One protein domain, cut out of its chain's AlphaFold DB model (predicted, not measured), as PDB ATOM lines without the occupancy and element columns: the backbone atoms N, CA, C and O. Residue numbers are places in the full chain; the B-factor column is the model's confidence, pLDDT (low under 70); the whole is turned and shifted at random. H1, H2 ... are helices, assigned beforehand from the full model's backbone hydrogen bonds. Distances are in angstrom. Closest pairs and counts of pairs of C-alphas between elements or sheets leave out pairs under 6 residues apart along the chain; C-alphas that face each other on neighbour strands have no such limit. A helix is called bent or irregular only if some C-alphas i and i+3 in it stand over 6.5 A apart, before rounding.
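Overview. This is residues 59 to 136 of the 173 residues of the protein "Proline dehydrogenase" of Amphimedon queenslandica (UniProt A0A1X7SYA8). The bent helix H3, with H4, H1 and H2, makes a loose, open ring, and H5 hangs off it. The printed part has 78 residues with five named helices, H1 to H5, all helix, and is loose, with a radius of gyration of the C-alphas of 14.9 A and spans of 41 by 27 by 20 A.

Along the chain. H3, residues 85 to 107, assigned as one helix by its hydrogen bonds, is bent, with C-alphas 95 and 98 9.1 A apart. Its arms are H3a, 85 to 95, 15.1 A, and H3b, 98 to 107, 14.4 A. H1, 63 to 76, 19.9 A, begins at C-alpha 63 (205.057, 209.947, 313.761). H2 is 79 to 83, 5.9 A; H4 is 109 to 113, 6.4 A. H5, 119 to 130, 15.7 A, ends at C-alpha 130 (206.612, 209.888, 292.730) and is only just irregular, C-alphas 121 to 124 being 6.6 A apart.

Arrangement. H3a and H3b stand at a steep tilt of 53 degrees, opposite ways; their closest C-alphas, Lys 93 and Phe 101, are 5.5 A apart. H4 touches H1, by residues 68 to 72 of H1 alone; the closest C-alphas, Val 72 and Ile 109, are 6.3 A apart. H1 and H2 only just touch, with 3 pairs of C-alphas within 8 A, only at the corner. H5 touches no helix. Each O i to N i+4 pair is within hydrogen-bond range except in H5, 6 of 8.

Size, cuts and confidence. The farthest C-alphas, Ile 95 and Gly 133, are 43.2 A apart. The printed part has no cut, no long link and no printed residue under 70 in pLDDT.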
ATOM      1  N   GLY A  59     198.577 212.455 306.553       83.62
ATOM      2  CA  GLY A  59     198.215 211.031 306.521       83.62
ATOM      3  C   GLY A  59     199.282 210.118 305.902       83.62
ATOM      4  O   GLY A  59     199.360 208.934 306.213       83.62
ATOM      5  N   GLY A  60     200.166 210.670 305.064       83.50
ATOM      6  CA  GLY A  60     201.314 209.954 304.502       83.50
ATOM      7  C   GLY A  60     202.609 210.016 305.325       83.50
ATOM      8  O   GLY A  60     203.615 209.458 304.878       83.50
ATOM      9  N   LYS A  61     202.638 210.722 306.461       87.06
ATOM     10  CA  LYS A  61     203.841 210.959 307.272       87.06
ATOM     11  C   LYS A  61     203.852 210.063 308.506       87.06
ATOM     12  O   LYS A  61     202.847 209.857 309.171       87.06
ATOM     13  N   SER A  62     205.030 209.552 308.844       90.00
ATOM     14  CA  SER A  62     205.223 208.800 310.086       90.00
ATOM     15  C   SER A  62     205.306 209.727 311.303       90.00
ATOM     16  O   SER A  62     205.815 210.844 311.197       90.00
ATOM     17  N   MET A  63     204.933 209.222 312.485       91.94
ATOM     18  CA  MET A  63     205.057 209.947 313.761       91.94
ATOM     19  C   MET A  63     206.466 210.522 313.979       91.94
ATOM     20  O   MET A  63     206.624 211.658 314.411       91.94
ATOM     21  N   ARG A  64     207.510 209.772 313.601       91.31
ATOM     22  CA  ARG A  64     208.907 210.227 313.692       91.31
ATOM     23  C   ARG A  64     209.191 211.444 312.808       91.31
ATOM     24  O   ARG A  64     209.912 212.342 313.227       91.31
ATOM     25  N   GLN A  65     208.633 211.481 311.598       90.62
ATOM     26  CA  GLN A  65     208.778 212.629 310.698       90.62
ATOM     27  C   GLN A  65     208.025 213.850 311.227       90.62
ATOM     28  O   GLN A  65     208.548 214.955 311.126       90.62
ATOM     29  N   LEU A  66     206.838 213.648 311.809       93.31
ATOM     30  CA  LEU A  66     206.052 214.721 312.423       93.31
ATOM     31  C   LEU A  66     206.760 215.300 313.648       93.31
ATOM     32  O   LEU A  66     206.952 216.508 313.722       93.31
ATOM     33  N   LEU A  67     207.236 214.444 314.555       94.12
ATOM     34  CA  LEU A  67     207.984 214.868 315.735       94.12
ATOM     35  C   LEU A  67     209.255 215.630 315.348       94.12
ATOM     36  O   LEU A  67     209.527 216.694 315.890       94.12
ATOM     37  N   ARG A  68     210.018 215.123 314.373       94.00
ATOM     38  CA  ARG A  68     211.208 215.822 313.877       94.00
ATOM     39  C   ARG A  68     210.857 217.184 313.278       94.00
ATOM     40  O   ARG A  68     211.548 218.154 313.566       94.00
ATOM     41  N   ALA A  69     209.801 217.261 312.468       93.44
ATOM     42  CA  ALA A  69     209.346 218.521 311.887       93.44
ATOM     43  C   ALA A  69     208.926 219.520 312.975       93.44
ATOM     44  O   ALA A  69     209.327 220.677 312.913       93.44
ATOM     45  N   PHE A  70     208.204 219.059 313.998       94.31
ATOM     46  CA  PHE A  70     207.805 219.871 315.146       94.31
ATOM     47  C   PHE A  70     209.013 220.403 315.928       94.31
ATOM     48  O   PHE A  70     209.077 221.592 316.219       94.31
ATOM     49  N   LEU A  71     210.011 219.558 316.204       93.88
ATOM     50  CA  LEU A  71     211.234 219.980 316.894       93.88
ATOM     51  C   LEU A  71     212.015 221.026 316.091       93.88
ATOM     52  O   LEU A  71     212.444 222.031 316.648       93.88
ATOM     53  N   VAL A  72     212.188 220.808 314.784       93.94
ATOM     54  CA  VAL A  72     212.878 221.763 313.902       93.94
ATOM     55  C   VAL A  72     212.114 223.085 313.828       93.94
ATOM     56  O   VAL A  72     212.725 224.145 313.936       93.94
ATOM     57  N   TYR A  73     210.788 223.028 313.704       94.19
ATOM     58  CA  TYR A  73     209.933 224.211 313.724       94.19
ATOM     59  C   TYR A  73     210.087 224.998 315.030       94.19
ATOM     60  O   TYR A  73     210.345 226.198 315.000       94.19
ATOM     61  N   GLN A  74     210.016 224.312 316.172       93.88
ATOM     62  CA  GLN A  74     210.149 224.948 317.476       93.88
ATOM     63  C   GLN A  74     211.522 225.606 317.647       93.88
ATOM     64  O   GLN A  74     211.603 226.722 318.148       93.88
ATOM     65  N   LEU A  75     212.596 224.954 317.188       90.75
ATOM     66  CA  LEU A  75     213.946 225.526 317.210       90.75
ATOM     67  C   LEU A  75     214.038 226.819 316.393       90.75
ATOM     68  O   LEU A  75     214.686 227.766 316.827       90.75
ATOM     69  N   PHE A  76     213.389 226.865 315.229       91.62
ATOM     70  CA  PHE A  76     213.415 228.037 314.350       91.62
ATOM     71  C   PHE A  76     212.448 229.138 314.794       91.62
ATOM     72  O   PHE A  76     212.633 230.292 314.424       91.62
ATOM     73  N   SER A  77     211.455 228.813 315.624       94.50
ATOM     74  CA  SER A  77     210.531 229.801 316.186       94.50
ATOM     75  C   SER A  77     211.203 230.765 317.173       94.50
ATOM     76  O   SER A  77     210.626 231.805 317.492       94.50
ATOM     77  N   PHE A  78     212.398 230.445 317.680       93.12
ATOM     78  CA  PHE A  78     213.149 231.311 318.587       93.12
ATOM     79  C   PHE A  78     214.184 232.142 317.822       93.12
ATOM     80  O   PHE A  78     215.284 231.661 317.538       93.12
ATOM     81  N   ASN A  79     213.869 233.415 317.559       91.88
ATOM     82  CA  ASN A  79     214.748 234.325 316.810       91.88
ATOM     83  C   ASN A  79     216.176 234.372 317.378       91.88
ATOM     84  O   ASN A  79     217.128 234.183 316.636       91.88
ATOM     85  N   SER A  80     216.344 234.458 318.702       91.38
ATOM     86  CA  SER A  80     217.675 234.517 319.326       91.38
ATOM     87  C   SER A  80     218.563 233.299 319.027       91.38
ATOM     88  O   SER A  80     219.787 233.429 318.953       91.38
ATOM     89  N   ILE A  81     217.967 232.110 318.862       90.00
ATOM     90  CA  ILE A  81     218.695 230.877 318.518       90.00
ATOM     91  C   ILE A  81     219.116 230.916 317.049       90.00
ATOM     92  O   ILE A  81     220.246 230.550 316.727       90.00
ATOM     93  N   VAL A  82     218.220 231.367 316.172       90.19
ATOM     94  CA  VAL A  82     218.473 231.476 314.732       90.19
ATOM     95  C   VAL A  82     219.528 232.549 314.450       90.19
ATOM     96  O   VAL A  82     220.495 232.275 313.737       90.19
ATOM     97  N   ASP A  83     219.424 233.707 315.099       92.94
ATOM     98  CA  ASP A  83     220.350 234.836 314.959       92.94
ATOM     99  C   ASP A  83     221.774 234.478 315.409       92.94
ATOM    100  O   ASP A  83     222.762 234.941 314.843       92.94
ATOM    101  N   SER A  84     221.899 233.615 316.424       93.19
ATOM    102  CA  SER A  84     223.190 233.130 316.939       93.19
ATOM    103  C   SER A  84     223.548 231.716 316.468       93.19
ATOM    104  O   SER A  84     224.462 231.091 317.023       93.19
ATOM    105  N   SER A  85     222.861 231.201 315.446       91.25
ATOM    106  CA  SER A  85     222.972 229.806 315.002       91.25
ATOM    107  C   SER A  85     224.391 229.428 314.582       91.25
ATOM    108  O   SER A  85     224.880 228.369 314.966       91.25
ATOM    109  N   GLU A  86     225.103 230.310 313.881       90.69
ATOM    110  CA  GLU A  86     226.477 230.057 313.444       90.69
ATOM    111  C   GLU A  86     227.416 229.784 314.632       90.69
ATOM    112  O   GLU A  86     228.180 228.813 314.634       90.69
ATOM    113  N   ARG A  87     227.335 230.609 315.686       93.12
ATOM    114  CA  ARG A  87     228.142 230.429 316.905       93.12
ATOM    115  C   ARG A  87     227.753 229.144 317.627       93.12
ATOM    116  O   ARG A  87     228.633 228.391 318.042       93.12
ATOM    117  N   LEU A  88     226.452 228.876 317.739       92.12
ATOM    118  CA  LEU A  88     225.937 227.685 318.403       92.12
ATOM    119  C   LEU A  88     226.393 226.404 317.695       92.12
ATOM    120  O   LEU A  88     226.857 225.476 318.352       92.12
ATOM    121  N   LEU A  89     226.339 226.370 316.362       92.56
ATOM    122  CA  LEU A  89     226.793 225.229 315.566       92.56
ATOM    123  C   LEU A  89     228.306 225.020 315.695       92.56
ATOM    124  O   LEU A  89     228.745 223.879 315.843       92.56
ATOM    125  N   LYS A  90     229.112 226.094 315.716       93.06
ATOM    126  CA  LYS A  90     230.565 226.002 315.955       93.06
ATOM    127  C   LYS A  90     230.879 225.420 317.334       93.06
ATOM    128  O   LYS A  90     231.700 224.509 317.439       93.06
ATOM    129  N   VAL A  91     230.210 225.904 318.382       94.00
ATOM    130  CA  VAL A  91     230.387 225.403 319.754       94.00
ATOM    131  C   VAL A  91     229.918 223.954 319.868       94.00
ATOM    132  O   VAL A  91     230.661 223.115 320.370       94.00
ATOM    133  N   ALA A  92     228.742 223.625 319.332       91.38
ATOM    134  CA  ALA A  92     228.218 222.264 319.321       91.38
ATOM    135  C   ALA A  92     229.170 221.303 318.598       91.38
ATOM    136  O   ALA A  92     229.490 220.240 319.124       91.38
ATOM    137  N   LYS A  93     229.701 221.690 317.433       93.56
ATOM    138  CA  LYS A  93     230.697 220.896 316.704       93.56
ATOM    139  C   LYS A  93     231.997 220.721 317.495       93.56
ATOM    140  O   LYS A  93     232.581 219.642 317.444       93.56
ATOM    141  N   LYS A  94     232.440 221.738 318.244       93.94
ATOM    142  CA  LYS A  94     233.637 221.655 319.100       93.94
ATOM    143  C   LYS A  94     233.434 220.723 320.299       93.94
ATOM    144  O   LYS A  94     234.343 219.971 320.622       93.94
ATOM    145  N   ILE A  95     232.261 220.759 320.934       94.44
ATOM    146  CA  ILE A  95     231.950 219.950 322.125       94.44
ATOM    147  C   ILE A  95     231.654 218.493 321.746       94.44
ATOM    148  O   ILE A  95     232.186 217.576 322.361       94.44
ATOM    149  N   LEU A  96     230.809 218.266 320.735       91.69
ATOM    150  CA  LEU A  96     230.382 216.922 320.330       91.69
ATOM    151  C   LEU A  96     231.397 216.240 319.398       91.69
ATOM    152  O   LEU A  96     231.362 215.022 319.222       91.69
ATOM    153  N   GLY A  97     232.277 217.013 318.762       94.00
ATOM    154  CA  GLY A  97     233.160 216.536 317.704       94.00
ATOM    155  C   GLY A  97     232.436 216.303 316.371       94.00
ATOM    156  O   GLY A  97     231.208 216.284 316.275       94.00
ATOM    157  N   GLN A  98     233.213 216.094 315.305       91.25
ATOM    158  CA  GLN A  98     232.709 216.060 313.925       91.25
ATOM    159  C   GLN A  98     231.713 214.916 313.656       91.25
ATOM    160  O   GLN A  98     230.687 215.118 313.005       91.25
ATOM    161  N   SER A  99     232.003 213.704 314.140       93.00
ATOM    162  CA  SER A  99     231.194 212.513 313.835       93.00
ATOM    163  C   SER A  99     229.830 212.546 314.528       93.00
ATOM    164  O   SER A  99     228.798 212.318 313.889       93.00
ATOM    165  N   LEU A 100     229.809 212.880 315.822       93.25
ATOM    166  CA  LEU A 100     228.574 212.942 316.595       93.25
ATOM    167  C   LEU A 100     227.714 214.131 316.165       93.25
ATOM    168  O   LEU A 100     226.516 213.960 315.957       93.25
ATOM    169  N   PHE A 101     228.333 215.293 315.931       93.81
ATOM    170  CA  PHE A 101     227.638 216.458 315.391       93.81
ATOM    171  C   PHE A 101     226.965 216.142 314.051       93.81
ATOM    172  O   PHE A 101     225.772 216.395 313.884       93.81
ATOM    173  N   ARG A 102     227.678 215.503 313.113       92.19
ATOM    174  CA  ARG A 102     227.095 215.116 311.821       92.19
ATOM    175  C   ARG A 102     225.919 214.152 311.982       92.19
ATOM    176  O   ARG A 102     224.906 214.320 311.308       92.19
ATOM    177  N   LYS A 103     226.027 213.149 312.861       93.75
ATOM    178  CA  LYS A 103     224.919 212.217 313.139       93.75
ATOM    179  C   LYS A 103     223.708 212.941 313.726       93.75
ATOM    180  O   LYS A 103     222.596 212.717 313.252       93.75
ATOM    181  N   LEU A 104     223.931 213.829 314.694       93.38
ATOM    182  CA  LEU A 104     222.880 214.622 315.326       93.38
ATOM    183  C   LEU A 104     222.156 215.494 314.297       93.38
ATOM    184  O   LEU A 104     220.935 215.435 314.190       93.38
ATOM    185  N   MET A 105     222.908 216.232 313.480       92.62
ATOM    186  CA  MET A 105     222.334 217.109 312.461       92.62
ATOM    187  C   MET A 105     221.557 216.332 311.390       92.62
ATOM    188  O   MET A 105     220.506 216.785 310.940       92.62
ATOM    189  N   LYS A 106     222.016 215.127 311.017       91.69
ATOM    190  CA  LYS A 106     221.271 214.217 310.129       91.69
ATOM    191  C   LYS A 106     219.950 213.740 310.726       91.69
ATOM    192  O   LYS A 106     218.991 213.536 309.988       91.69
ATOM    193  N   TRP A 107     219.890 213.553 312.039       91.25
ATOM    194  CA  TRP A 107     218.657 213.172 312.725       91.25
ATOM    195  C   TRP A 107     217.677 214.339 312.872       91.25
ATOM    196  O   TRP A 107     216.471 214.106 312.923       91.25
ATOM    197  N   THR A 108     218.177 215.577 312.893       92.69
ATOM    198  CA  THR A 108     217.379 216.796 313.076       92.69
ATOM    199  C   THR A 108     217.200 217.566 311.759       92.69
ATOM    200  O   THR A 108     216.400 217.165 310.912       92.69
ATOM    201  N   ILE A 109     217.932 218.670 311.585       92.44
ATOM    202  CA  ILE A 109     217.739 219.690 310.550       92.44
ATOM    203  C   ILE A 109     218.071 219.137 309.161       92.44
ATOM    204  O   ILE A 109     217.238 219.220 308.261       92.44
ATOM    205  N   TYR A 110     219.239 218.506 308.979       91.44
ATOM    206  CA  TYR A 110     219.611 217.972 307.663       91.44
ATOM    207  C   TYR A 110     218.662 216.868 307.224       91.44
ATOM    208  O   TYR A 110     218.261 216.846 306.072       91.44
ATOM    209  N   GLY A 111     218.223 215.996 308.131       90.69
ATOM    210  CA  GLY A 111     217.237 214.982 307.763       90.69
ATOM    211  C   GLY A 111     215.897 215.579 307.321       90.69
ATOM    212  O   GLY A 111     215.151 214.914 306.594       90.69
ATOM    213  N   GLN A 112     215.551 216.781 307.797       92.25
ATOM    214  CA  GLN A 112     214.296 217.454 307.476       92.25
ATOM    215  C   GLN A 112     214.325 218.145 306.112       92.25
ATOM    216  O   GLN A 112     213.329 218.061 305.394       92.25
ATOM    217  N   PHE A 113     215.443 218.781 305.756       91.31
ATOM    218  CA  PHE A 113     215.556 219.590 304.538       91.31
ATOM    219  C   PHE A 113     216.355 218.924 303.411       91.31
ATOM    220  O   PHE A 113     216.094 219.190 302.242       91.31
ATOM    221  N   VAL A 114     217.292 218.029 303.732       91.38
ATOM    222  CA  VAL A 114     218.164 217.367 302.755       91.38
ATOM    223  C   VAL A 114     217.667 215.945 302.507       91.38
ATOM    224  O   VAL A 114     217.651 215.099 303.400       91.38
ATOM    225  N   ALA A 115     217.259 215.674 301.267       89.19
ATOM    226  CA  ALA A 115     216.716 214.375 300.870       89.19
ATOM    227  C   ALA A 115     217.787 213.273 300.744       89.19
ATOM    228  O   ALA A 115     217.464 212.090 300.844       89.19
ATOM    229  N   GLY A 116     219.050 213.651 300.546       89.94
ATOM    230  CA  GLY A 116     220.201 212.756 300.477       89.94
ATOM    231  C   GLY A 116     221.482 213.535 300.189       89.94
ATOM    232  O   GLY A 116     221.425 214.599 299.585       89.94
ATOM    233  N   GLU A 117     222.626 213.017 300.631       88.44
ATOM    234  CA  GLU A 117     223.949 213.587 300.306       88.44
ATOM    235  C   GLU A 117     224.463 213.090 298.943       88.44
ATOM    236  O   GLU A 117     225.275 213.746 298.308       88.44
ATOM    237  N   ASP A 118     223.948 211.946 298.486       89.44
ATOM    238  CA  ASP A 118     224.352 211.269 297.255       89.44
ATOM    239  C   ASP A 118     223.117 210.831 296.469       89.44
ATOM    240  O   ASP A 118     222.057 210.560 297.044       89.44
ATOM    241  N   LEU A 119     223.273 210.594 295.164       87.56
ATOM    242  CA  LEU A 119     222.193 210.078 294.314       87.56
ATOM    243  C   LEU A 119     221.563 208.785 294.863       87.56
ATOM    244  O   LEU A 119     220.348 208.603 294.786       87.56
ATOM    245  N   LYS A 120     222.365 207.899 295.468       90.19
ATOM    246  CA  LYS A 120     221.873 206.642 296.059       90.19
ATOM    247  C   LYS A 120     220.938 206.881 297.246       90.19
ATOM    248  O   LYS A 120     219.951 206.167 297.392       90.19
ATOM    249  N   THR A 121     221.241 207.873 298.085       89.31
ATOM    250  CA  THR A 121     220.429 208.204 299.269       89.31
ATOM    251  C   THR A 121     219.213 209.057 298.910       89.31
ATOM    252  O   THR A 121     218.187 208.960 299.575       89.31
ATOM    253  N   LEU A 122     219.293 209.802 297.804       90.56
ATOM    254  CA  LEU A 122     218.209 210.610 297.250       90.56
ATOM    255  C   LEU A 122     217.108 209.776 296.563       90.56
ATOM    256  O   LEU A 122     215.922 210.093 296.679       90.56
ATOM    257  N   GLN A 123     217.474 208.706 295.848       92.06
ATOM    258  CA  GLN A 123     216.535 207.889 295.060       92.06
ATOM    259  C   GLN A 123     215.286 207.413 295.834       92.06
ATOM    260  O   GLN A 123     214.185 207.525 295.288       92.06
ATOM    261  N   PRO A 124     215.388 206.895 297.076       92.12
ATOM    262  CA  PRO A 124     214.218 206.507 297.862       92.12
ATOM    263  C   PRO A 124     213.250 207.667 298.118       92.12
ATOM    264  O   PRO A 124     212.038 207.484 298.011       92.12
ATOM    265  N   ALA A 125     213.771 208.864 298.410       89.88
ATOM    266  CA  ALA A 125     212.954 210.053 298.634       89.88
ATOM    267  C   ALA A 125     212.211 210.466 297.355       89.88
ATOM    268  O   ALA A 125     211.007 210.722 297.397       89.88
ATOM    269  N   MET A 126     212.891 210.437 296.204       91.25
ATOM    270  CA  MET A 126     212.266 210.715 294.905       91.25
ATOM    271  C   MET A 126     211.170 209.700 294.563       91.25
ATOM    272  O   MET A 126     210.067 210.092 294.188       91.25
ATOM    273  N   LYS A 127     211.432 208.397 294.748       92.69
ATOM    274  CA  LYS A 127     210.436 207.337 294.511       92.69
ATOM    275  C   LYS A 127     209.208 207.490 295.410       92.69
ATOM    276  O   LYS A 127     208.090 207.286 294.951       92.69
ATOM    277  N   HIS A 128     209.402 207.883 296.668       90.00
ATOM    278  CA  HIS A 128     208.320 208.113 297.629       90.00
ATOM    279  C   HIS A 128     207.431 209.316 297.278       90.00
ATOM    280  O   HIS A 128     206.230 209.307 297.558       90.00
ATOM    281  N   LEU A 129     208.011 210.366 296.690       89.56
ATOM    282  CA  LEU A 129     207.250 211.497 296.157       89.56
ATOM    283  C   LEU A 129     206.507 211.086 294.881       89.56
ATOM    284  O   LEU A 129     205.301 211.315 294.769       89.56
ATOM    285  N   GLN A 130     207.191 210.380 293.977       91.44
ATOM    286  CA  GLN A 130     206.612 209.888 292.730       91.44
ATOM    287  C   GLN A 130     205.430 208.941 292.974       91.44
ATOM    288  O   GLN A 130     204.414 209.054 292.290       91.44
ATOM    289  N   SER A 131     205.509 208.059 293.978       89.69
ATOM    290  CA  SER A 131     204.413 207.146 294.332       89.69
ATOM    291  C   SER A 131     203.166 207.862 294.864       89.69
ATOM    292  O   SER A 131     202.108 207.248 294.944       89.69
ATOM    293  N   ARG A 132     203.269 209.150 295.218       85.69
ATOM    294  CA  ARG A 132     202.136 210.019 295.584       85.69
ATOM    295  C   ARG A 132     201.740 210.997 294.479       85.69
ATOM    296  O   ARG A 132     201.015 211.949 294.739       85.69
ATOM    297  N   GLY A 133     202.239 210.801 293.259       87.69
ATOM    298  CA  GLY A 133     201.971 211.699 292.134       87.69
ATOM    299  C   GLY A 133     202.707 213.041 292.214       87.69
ATOM    300  O   GLY A 133     202.425 213.935 291.420       87.69
ATOM    301  N   VAL A 134     203.667 213.193 293.135       88.00
ATOM    302  CA  VAL A 134     204.457 214.420 293.302       88.00
ATOM    303  C   VAL A 134     205.764 214.301 292.520       88.00
ATOM    304  O   VAL A 134     206.544 213.372 292.722       88.00
ATOM    305  N   ARG A 135     206.033 215.261 291.626       88.44
ATOM    306  CA  ARG A 135     207.327 215.373 290.934       88.44
ATOM    307  C   ARG A 135     208.310 216.161 291.797       88.44
ATOM    308  O   ARG A 135     207.936 217.179 292.368       88.44
ATOM    309  N   SER A 136     209.559 215.712 291.864       89.94
ATOM    310  CA  SER A 136     210.636 216.402 292.581       89.94
ATOM    311  C   SER A 136     211.549 217.166 291.622       89.94
ATOM    312  O   SER A 136     211.844 216.675 290.532       89.94
TER     313      SER A 136